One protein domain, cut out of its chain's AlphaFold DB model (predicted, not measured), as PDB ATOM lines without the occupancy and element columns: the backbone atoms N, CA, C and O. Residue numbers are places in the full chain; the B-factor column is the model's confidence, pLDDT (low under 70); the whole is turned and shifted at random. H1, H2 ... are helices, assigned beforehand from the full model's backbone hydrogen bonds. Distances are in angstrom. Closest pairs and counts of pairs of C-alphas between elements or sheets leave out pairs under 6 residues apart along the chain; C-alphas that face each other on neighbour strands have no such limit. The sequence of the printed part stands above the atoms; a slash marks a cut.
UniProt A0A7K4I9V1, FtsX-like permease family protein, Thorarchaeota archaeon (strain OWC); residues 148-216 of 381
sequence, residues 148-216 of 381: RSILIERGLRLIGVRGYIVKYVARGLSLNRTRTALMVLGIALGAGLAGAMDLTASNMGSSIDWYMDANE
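Overview. This is residues 148 to 216 of the 381 residues of the protein "FtsX-like permease family protein" of Thorarchaeota archaeon (strain OWC) (UniProt A0A7K4I9V1). A small head, the helical hairpin of H1 and H2, comes first, and one long helix, H3, leaves it like an arm that makes the length; residues 182 to 216, of which 182 to 215 belong to H3, stick out free. The printed part has 69 residues with three named helices, H1, H2, H3 in chain order, and no named strand: all helix. It is extended, with a radius of gyration of the C-alphas of 21.1 A and spans of 65 by 26 by 17 A.

Along the chain. Find C-alpha 152 at (-7.067, 48.602, -36.592), where H1, residues 152 to 158, begins. H2, residues 164 to 175, measures 16.9 A. H3, residues 177 to 215, runs 54.1 A to C-alpha 215 at (4.512, 4.953, -5.929).

Arrangement. H1 and H2 touch, closest at the C-alphas of Ile 152 and Ala 170, 6.8 A apart; this hairpin runs opposite ways at a steep tilt of 39 degrees. H2 and H3 are close but not clearly touching, about perpendicular at 87 degrees; look at the closest C-alphas, Leu 173 and Thr 180, 5.9 A apart. H1 and H3 are apart. In H1, H2 and H3 every O i to N i+4 pair is within hydrogen-bond range.

Size, cuts and confidence. The C-alphas farthest apart, Arg 148 and Glu 216, are 65.9 A apart. The printed part has no cut, and both links are tight. Look for pLDDT under 70 at residues 148 to 154 and 215.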
ATOM      1  N   ARG A 148     -14.167  52.662 -45.013       55.47
ATOM      2  CA  ARG A 148     -13.619  53.263 -43.778       55.47
ATOM      3  C   ARG A 148     -12.881  52.229 -42.902       55.47
ATOM      4  O   ARG A 148     -13.479  51.247 -42.464       55.47
ATOM      5  N   SER A 149     -11.615  52.484 -42.568       53.47
ATOM      6  CA  SER A 149     -10.779  51.690 -41.647       53.47
ATOM      7  C   SER A 149     -10.720  52.336 -40.254       53.47
ATOM      8  O   SER A 149      -9.879  53.185 -40.000       53.47
ATOM      9  N   ILE A 150     -11.612  51.958 -39.326       64.81
ATOM     10  CA  ILE A 150     -11.721  52.660 -38.022       64.81
ATOM     11  C   ILE A 150     -11.158  51.867 -36.827       64.81
ATOM     12  O   ILE A 150     -10.766  52.485 -35.848       64.81
ATOM     13  N   LEU A 151     -11.049  50.530 -36.875       66.75
ATOM     14  CA  LEU A 151     -10.649  49.741 -35.689       66.75
ATOM     15  C   LEU A 151      -9.133  49.507 -35.583       66.75
ATOM     16  O   LEU A 151      -8.518  49.909 -34.597       66.75
ATOM     17  N   ILE A 152      -8.508  48.929 -36.615       68.75
ATOM     18  CA  ILE A 152      -7.067  48.602 -36.592       68.75
ATOM     19  C   ILE A 152      -6.213  49.879 -36.531       68.75
ATOM     20  O   ILE A 152      -5.242  49.936 -35.785       68.75
ATOM     21  N   GLU A 153      -6.609  50.946 -37.234       69.12
ATOM     22  CA  GLU A 153      -5.920  52.247 -37.172       69.12
ATOM     23  C   GLU A 153      -6.006  52.928 -35.800       69.12
ATOM     24  O   GLU A 153      -5.161  53.768 -35.479       69.12
ATOM     25  N   ARG A 154      -7.035  52.609 -35.007       69.81
ATOM     26  CA  ARG A 154      -7.229  53.156 -33.660       69.81
ATOM     27  C   ARG A 154      -6.368  52.401 -32.649       69.81
ATOM     28  O   ARG A 154      -5.696  53.048 -31.855       69.81
ATOM     29  N   GLY A 155      -6.290  51.072 -32.769       74.12
ATOM     30  CA  GLY A 155      -5.353  50.236 -32.010       74.12
ATOM     31  C   GLY A 155      -3.884  50.580 -32.287       74.12
ATOM     32  O   GLY A 155      -3.116  50.799 -31.358       74.12
ATOM     33  N   LEU A 156      -3.503  50.746 -33.559       72.94
ATOM     34  CA  LEU A 156      -2.132  51.130 -33.930       72.94
ATOM     35  C   LEU A 156      -1.731  52.511 -33.385       72.94
ATOM     36  O   LEU A 156      -0.573  52.728 -33.031       72.94
ATOM     37  N   ARG A 157      -2.694  53.444 -33.314       70.81
ATOM     38  CA  ARG A 157      -2.498  54.767 -32.705       70.81
ATOM     39  C   ARG A 157      -2.284  54.690 -31.194       70.81
ATOM     40  O   ARG A 157      -1.490  55.474 -30.689       70.81
ATOM     41  N   LEU A 158      -2.951  53.764 -30.501       76.31
ATOM     42  CA  LEU A 158      -2.788  53.548 -29.055       76.31
ATOM     43  C   LEU A 158      -1.399  53.003 -28.700       76.31
ATOM     44  O   LEU A 158      -0.831  53.407 -27.695       76.31
ATOM     45  N   ILE A 159      -0.822  52.153 -29.554       76.81
ATOM     46  CA  ILE A 159       0.504  51.536 -29.342       76.81
ATOM     47  C   ILE A 159       1.650  52.483 -29.788       76.81
ATOM     48  O   ILE A 159       2.823  52.136 -29.745       76.81
ATOM     49  N   GLY A 160       1.339  53.709 -30.234       75.12
ATOM     50  CA  GLY A 160       2.347  54.720 -30.584       75.12
ATOM     51  C   GLY A 160       3.094  54.473 -31.903       75.12
ATOM     52  O   GLY A 160       4.025  55.211 -32.233       75.12
ATOM     53  N   VAL A 161       2.684  53.485 -32.705       71.19
ATOM     54  CA  VAL A 161       3.369  53.138 -33.958       71.19
ATOM     55  C   VAL A 161       3.061  54.186 -35.036       71.19
ATOM     56  O   VAL A 161       1.978  54.230 -35.623       71.19
ATOM     57  N   ARG A 162       4.037  55.064 -35.301       70.44
ATOM     58  CA  ARG A 162       3.914  56.206 -36.230       70.44
ATOM     59  C   ARG A 162       4.434  55.944 -37.648       70.44
ATOM     60  O   ARG A 162       4.214  56.778 -38.524       70.44
ATOM     61  N   GLY A 163       5.076  54.799 -37.891       80.69
ATOM     62  CA  GLY A 163       5.678  54.458 -39.184       80.69
ATOM     63  C   GLY A 163       4.660  54.376 -40.329       80.69
ATOM     64  O   GLY A 163       3.636  53.697 -40.225       80.69
ATOM     65  N   TYR A 164       4.958  55.042 -41.449       79.75
ATOM     66  CA  TYR A 164       4.100  55.059 -42.643       79.75
ATOM     67  C   TYR A 164       3.894  53.655 -43.242       79.75
ATOM     68  O   TYR A 164       2.782  53.296 -43.626       79.75
ATOM     69  N   ILE A 165       4.945  52.827 -43.231       81.62
ATOM     70  CA  ILE A 165       4.926  51.445 -43.736       81.62
ATOM     71  C   ILE A 165       3.925  50.587 -42.952       81.62
ATOM     72  O   ILE A 165       3.099  49.896 -43.546       81.62
ATOM     73  N   VAL A 166       3.927  50.689 -41.618       80.50
ATOM     74  CA  VAL A 166       3.025  49.900 -40.764       80.50
ATOM     75  C   VAL A 166       1.566  50.290 -41.005       80.50
ATOM     76  O   VAL A 166       0.700  49.421 -41.073       80.50
ATOM     77  N   LYS A 167       1.281  51.581 -41.230       76.81
ATOM     78  CA  LYS A 167      -0.069  52.033 -41.608       76.81
ATOM     79  C   LYS A 167      -0.520  51.453 -42.944       76.81
ATOM     80  O   LYS A 167      -1.672  51.042 -43.056       76.81
ATOM     81  N   TYR A 168       0.362  51.403 -43.942       79.12
ATOM     82  CA  TYR A 168       0.031  50.830 -45.247       79.12
ATOM     83  C   TYR A 168      -0.305  49.335 -45.135       79.12
ATOM     84  O   TYR A 168      -1.344  48.893 -45.631       79.12
ATOM     85  N   VAL A 169       0.512  48.576 -44.397       79.75
ATOM     86  CA  VAL A 169       0.280  47.146 -44.136       79.75
ATOM     87  C   VAL A 169      -1.012  46.929 -43.340       79.75
ATOM     88  O   VAL A 169      -1.862  46.142 -43.756       79.75
ATOM     89  N   ALA A 170      -1.224  47.677 -42.253       78.00
ATOM     90  CA  ALA A 170      -2.436  47.598 -41.435       78.00
ATOM     91  C   ALA A 170      -3.705  47.905 -42.246       78.00
ATOM     92  O   ALA A 170      -4.726  47.222 -42.113       78.00
ATOM     93  N   ARG A 171      -3.634  48.894 -43.144       75.44
ATOM     94  CA  ARG A 171      -4.734  49.228 -44.050       75.44
ATOM     95  C   ARG A 171      -5.012  48.085 -45.025       75.44
ATOM     96  O   ARG A 171      -6.172  47.695 -45.158       75.44
ATOM     97  N   GLY A 172      -3.973  47.493 -45.620       75.62
ATOM     98  CA  GLY A 172      -4.083  46.325 -46.502       75.62
ATOM     99  C   GLY A 172      -4.707  45.099 -45.823       75.62
ATOM    100  O   GLY A 172      -5.573  44.439 -46.402       75.62
ATOM    101  N   LEU A 173      -4.341  44.843 -44.566       78.81
ATOM    102  CA  LEU A 173      -4.918  43.774 -43.746       78.81
ATOM    103  C   LEU A 173      -6.408  44.015 -43.452       78.81
ATOM    104  O   LEU A 173      -7.202  43.072 -43.501       78.81
ATOM    105  N   SER A 174      -6.799  45.272 -43.207       75.31
ATOM    106  CA  SER A 174      -8.187  45.661 -42.910       75.31
ATOM    107  C   SER A 174      -9.132  45.587 -44.113       75.31
ATOM    108  O   SER A 174     -10.342  45.436 -43.929       75.31
ATOM    109  N   LEU A 175      -8.589  45.703 -45.329       72.94
ATOM    110  CA  LEU A 175      -9.350  45.613 -46.575       72.94
ATOM    111  C   LEU A 175      -9.729  44.159 -46.877       72.94
ATOM    112  O   LEU A 175     -10.853  43.878 -47.281       72.94
ATOM    113  N   ASN A 176      -8.826  43.220 -46.594       75.31
ATOM    114  CA  ASN A 176      -9.018  41.795 -46.851       75.31
ATOM    115  C   ASN A 176      -9.315  41.016 -45.559       75.31
ATOM    116  O   ASN A 176      -8.638  40.035 -45.258       75.31
ATOM    117  N   ARG A 177     -10.331  41.451 -44.796       77.19
ATOM    118  CA  ARG A 177     -10.630  40.940 -43.438       77.19
ATOM    119  C   ARG A 177     -10.735  39.422 -43.363       77.19
ATOM    120  O   ARG A 177     -10.153  38.826 -42.469       77.19
ATOM    121  N   THR A 178     -11.432  38.803 -44.314       78.25
ATOM    122  CA  THR A 178     -11.610  37.344 -44.349       78.25
ATOM    123  C   THR A 178     -10.278  36.626 -44.535       78.25
ATOM    124  O   THR A 178      -9.938  35.752 -43.749       78.25
ATOM    125  N   ARG A 179      -9.468  37.048 -45.515       81.12
ATOM    126  CA  ARG A 179      -8.140  36.472 -45.765       81.12
ATOM    127  C   ARG A 179      -7.213  36.635 -44.567       81.12
ATOM    128  O   ARG A 179      -6.558  35.676 -44.182       81.12
ATOM    129  N   THR A 180      -7.153  37.837 -43.999       84.38
ATOM    130  CA  THR A 180      -6.286  38.118 -42.852       84.38
ATOM    131  C   THR A 180      -6.699  37.292 -41.637       84.38
ATOM    132  O   THR A 180      -5.843  36.660 -41.030       84.38
ATOM    133  N   ALA A 181      -7.996  37.244 -41.313       84.19
ATOM    134  CA  ALA A 181      -8.499  36.461 -40.185       84.19
ATOM    135  C   ALA A 181      -8.153  34.973 -40.325       84.19
ATOM    136  O   ALA A 181      -7.721  34.354 -39.361       84.19
ATOM    137  N   LEU A 182      -8.268  34.416 -41.531       81.44
ATOM    138  CA  LEU A 182      -7.980  33.002 -41.779       81.44
ATOM    139  C   LEU A 182      -6.486  32.677 -41.801       81.44
ATOM    140  O   LEU A 182      -6.103  31.602 -41.353       81.44
ATOM    141  N   MET A 183      -5.632  33.608 -42.236       84.94
ATOM    142  CA  MET A 183      -4.181  33.460 -42.077       84.94
ATOM    143  C   MET A 183      -3.774  33.472 -40.603       84.94
ATOM    144  O   MET A 183      -3.002  32.617 -40.184       84.94
ATOM    145  N   VAL A 184      -4.322  34.400 -39.813       88.81
ATOM    146  CA  VAL A 184      -4.058  34.465 -38.369       88.81
ATOM    147  C   VAL A 184      -4.566  33.206 -37.671       88.81
ATOM    148  O   VAL A 184      -3.826  32.623 -36.888       88.81
ATOM    149  N   LEU A 185      -5.777  32.745 -37.997       88.31
ATOM    150  CA  LEU A 185      -6.332  31.507 -37.451       88.31
ATOM    151  C   LEU A 185      -5.478  30.288 -37.823       88.31
ATOM    152  O   LEU A 185      -5.210  29.460 -36.966       88.31
ATOM    153  N   GLY A 186      -5.016  30.193 -39.073       86.69
ATOM    154  CA  GLY A 186      -4.148  29.102 -39.519       86.69
ATOM    155  C   GLY A 186      -2.816  29.061 -38.776       86.69
ATOM    156  O   GLY A 186      -2.403  28.001 -38.318       86.69
ATOM    157  N   ILE A 187      -2.177  30.222 -38.605       90.44
ATOM    158  CA  ILE A 187      -0.931  30.340 -37.839       90.44
ATOM    159  C   ILE A 187      -1.177  30.006 -36.364       90.44
ATOM    160  O   ILE A 187      -0.408  29.251 -35.780       90.44
ATOM    161  N   ALA A 188      -2.261  30.518 -35.772       91.00
ATOM    162  CA  ALA A 188      -2.610  30.267 -34.376       91.00
ATOM    163  C   ALA A 188      -2.915  28.787 -34.110       91.00
ATOM    164  O   ALA A 188      -2.457  28.250 -33.109       91.00
ATOM    165  N   LEU A 189      -3.637  28.113 -35.010       88.88
ATOM    166  CA  LEU A 189      -3.911  26.679 -34.903       88.88
ATOM    167  C   LEU A 189      -2.650  25.838 -35.107       88.88
ATOM    168  O   LEU A 189      -2.448  24.881 -34.371       88.88
ATOM    169  N   GLY A 190      -1.793  26.196 -36.068       87.38
ATOM    170  CA  GLY A 190      -0.530  25.492 -36.295       87.38
ATOM    171  C   GLY A 190       0.425  25.611 -35.106       87.38
ATOM    172  O   GLY A 190       0.916  24.603 -34.609       87.38
ATOM    173  N   ALA A 191       0.637  26.832 -34.610       90.56
ATOM    174  CA  ALA A 191       1.462  27.081 -33.429       90.56
ATOM    175  C   ALA A 191       0.838  26.484 -32.160       90.56
ATOM    176  O   ALA A 191       1.545  25.912 -31.339       90.56
ATOM    177  N   GLY A 192      -0.487  26.575 -32.023       90.44
ATOM    178  CA  GLY A 192      -1.227  25.988 -30.912       90.44
ATOM    179  C   GLY A 192      -1.131  24.467 -30.889       90.44
ATOM    180  O   GLY A 192      -0.930  23.901 -29.824       90.44
ATOM    181  N   LEU A 193      -1.203  23.803 -32.047       87.31
ATOM    182  CA  LEU A 193      -0.997  22.359 -32.142       87.31
ATOM    183  C   LEU A 193       0.434  21.979 -31.766       87.31
ATOM    184  O   LEU A 193       0.616  21.071 -30.965       87.31
ATOM    185  N   ALA A 194       1.435  22.669 -32.319       86.56
ATOM    186  CA  ALA A 194       2.834  22.400 -31.993       86.56
ATOM    187  C   ALA A 194       3.094  22.558 -30.485       86.56
ATOM    188  O   ALA A 194       3.660  21.663 -29.865       86.56
ATOM    189  N   GLY A 195       2.590  23.641 -29.883       88.75
ATOM    190  CA  GLY A 195       2.670  23.858 -28.441       88.75
ATOM    191  C   GLY A 195       1.882  22.827 -27.632       88.75
ATOM    192  O   GLY A 195       2.350  22.386 -26.593       88.75
ATOM    193  N   ALA A 196       0.714  22.386 -28.105       86.06
ATOM    194  CA  ALA A 196      -0.056  21.340 -27.437       86.06
ATOM    195  C   ALA A 196       0.668  19.987 -27.462       86.06
ATOM    196  O   ALA A 196       0.613  19.262 -26.471       86.06
ATOM    197  N   MET A 197       1.351  19.646 -28.560       83.00
ATOM    198  CA  MET A 197       2.155  18.421 -28.631       83.00
ATOM    199  C   MET A 197       3.344  18.480 -27.672       83.00
ATOM    200  O   MET A 197       3.570  17.516 -26.949       83.00
ATOM    201  N   ASP A 198       4.037  19.617 -27.609       84.88
ATOM    202  CA  ASP A 198       5.146  19.844 -26.676       84.88
ATOM    203  C   ASP A 198       4.694  19.781 -25.206       84.88
ATOM    204  O   ASP A 198       5.270  19.059 -24.392       84.88
ATOM    205  N   LEU A 199       3.577  20.438 -24.880       86.12
ATOM    206  CA  LEU A 199       2.952  20.361 -23.558       86.12
ATOM    207  C   LEU A 199       2.514  18.938 -23.212       86.12
ATOM    208  O   LEU A 199       2.650  18.510 -22.077       86.12
ATOM    209  N   THR A 200       1.985  18.186 -24.176       82.81
ATOM    210  CA  THR A 200       1.582  16.798 -23.923       82.81
ATOM    211  C   THR A 200       2.803  15.918 -23.665       82.81
ATOM    212  O   THR A 200       2.773  15.126 -22.732       82.81
ATOM    213  N   ALA A 201       3.878  16.073 -24.442       78.38
ATOM    214  CA  ALA A 201       5.114  15.317 -24.255       78.38
ATOM    215  C   ALA A 201       5.778  15.626 -22.903       78.38
ATOM    216  O   ALA A 201       6.126  14.708 -22.165       78.38
ATOM    217  N   SER A 202       5.877  16.907 -22.540       82.19
ATOM    218  CA  SER A 202       6.438  17.342 -21.252       82.19
ATOM    219  C   SER A 202       5.575  16.925 -20.060       82.19
ATOM    220  O   SER A 202       6.104  16.428 -19.067       82.19
ATOM    221  N   ASN A 203       4.249  17.047 -20.168       80.88
ATOM    222  CA  ASN A 203       3.332  16.560 -19.139       80.88
ATOM    223  C   ASN A 203       3.408  15.038 -18.991       80.88
ATOM    224  O   ASN A 203       3.287  14.548 -17.874       80.88
ATOM    225  N   MET A 204       3.598  14.292 -20.085       78.94
ATOM    226  CA  MET A 204       3.746  12.837 -20.041       78.94
ATOM    227  C   MET A 204       5.011  12.437 -19.277       78.94
ATOM    228  O   MET A 204       4.905  11.629 -18.363       78.94
ATOM    229  N   GLY A 205       6.163  13.040 -19.597       77.75
ATOM    230  CA  GLY A 205       7.420  12.792 -18.875       77.75
ATOM    231  C   GLY A 205       7.292  13.127 -17.391       77.75
ATOM    232  O   GLY A 205       7.444  12.257 -16.547       77.75
ATOM    233  N   SER A 206       6.821  14.338 -17.083       80.00
ATOM    234  CA  SER A 206       6.640  14.783 -15.692       80.00
ATOM    235  C   SER A 206       5.637  13.923 -14.909       80.00
ATOM    236  O   SER A 206       5.751  13.791 -13.696       80.00
ATOM    237  N   SER A 207       4.622  13.367 -15.583       77.31
ATOM    238  CA  SER A 207       3.645  12.475 -14.945       77.31
ATOM    239  C   SER A 207       4.225  11.093 -14.667       77.31
ATOM    240  O   SER A 207       3.801  10.476 -13.698       77.31
ATOM    241  N   ILE A 208       5.143  10.603 -15.507       76.31
ATOM    242  CA  ILE A 208       5.852   9.341 -15.271       76.31
ATOM    243  C   ILE A 208       6.795   9.514 -14.085       76.31
ATOM    244  O   ILE A 208       6.703   8.723 -13.157       76.31
ATOM    245  N   ASP A 209       7.599  10.578 -14.070       76.88
ATOM    246  CA  ASP A 209       8.562  10.842 -12.993       76.88
ATOM    247  C   ASP A 209       7.844  11.016 -11.649       76.88
ATOM    248  O   ASP A 209       8.141  10.323 -10.683       76.88
ATOM    249  N   TRP A 210       6.802  11.858 -11.606       77.50
ATOM    250  CA  TRP A 210       5.989  12.036 -10.398       77.50
ATOM    251  C   TRP A 210       5.339  10.730  -9.931       77.50
ATOM    252  O   TRP A 210       5.162  10.523  -8.733       77.50
ATOM    253  N   TYR A 211       4.941   9.870 -10.869       71.00
ATOM    254  CA  TYR A 211       4.334   8.588 -10.538       71.00
ATOM    255  C   TYR A 211       5.359   7.595  -9.988       71.00
ATOM    256  O   TYR A 211       5.073   6.949  -8.984       71.00
ATOM    257  N   MET A 212       6.532   7.485 -10.620       72.56
ATOM    258  CA  MET A 212       7.613   6.622 -10.144       72.56
ATOM    259  C   MET A 212       8.058   7.068  -8.749       72.56
ATOM    260  O   MET A 212       7.956   6.282  -7.815       72.56
ATOM    261  N   ASP A 213       8.355   8.356  -8.558       74.38
ATOM    262  CA  ASP A 213       8.776   8.903  -7.261       74.38
ATOM    263  C   ASP A 213       7.739   8.717  -6.139       74.38
ATOM    264  O   ASP A 213       8.101   8.584  -4.969       74.38
ATOM    265  N   ALA A 214       6.440   8.765  -6.459       72.62
ATOM    266  CA  ALA A 214       5.378   8.670  -5.457       72.62
ATOM    267  C   ALA A 214       4.992   7.226  -5.108       72.62
ATOM    268  O   ALA A 214       4.565   6.972  -3.978       72.62
ATOM    269  N   ASN A 215       5.079   6.295  -6.065       69.50
ATOM    270  CA  ASN A 215       4.512   4.953  -5.929       69.50
ATOM    271  C   ASN A 215       5.542   3.817  -5.966       69.50
ATOM    272  O   ASN A 215       5.279   2.769  -5.371       69.50
ATOM    273  N   GLU A 216       6.690   4.021  -6.609       71.75
ATOM    274  CA  GLU A 216       7.692   2.998  -6.908       71.75
ATOM    275  C   GLU A 216       9.055   3.416  -6.332       71.75
ATOM    276  O   GLU A 216       9.815   4.152  -6.946       71.75
TER     277      GLU A 216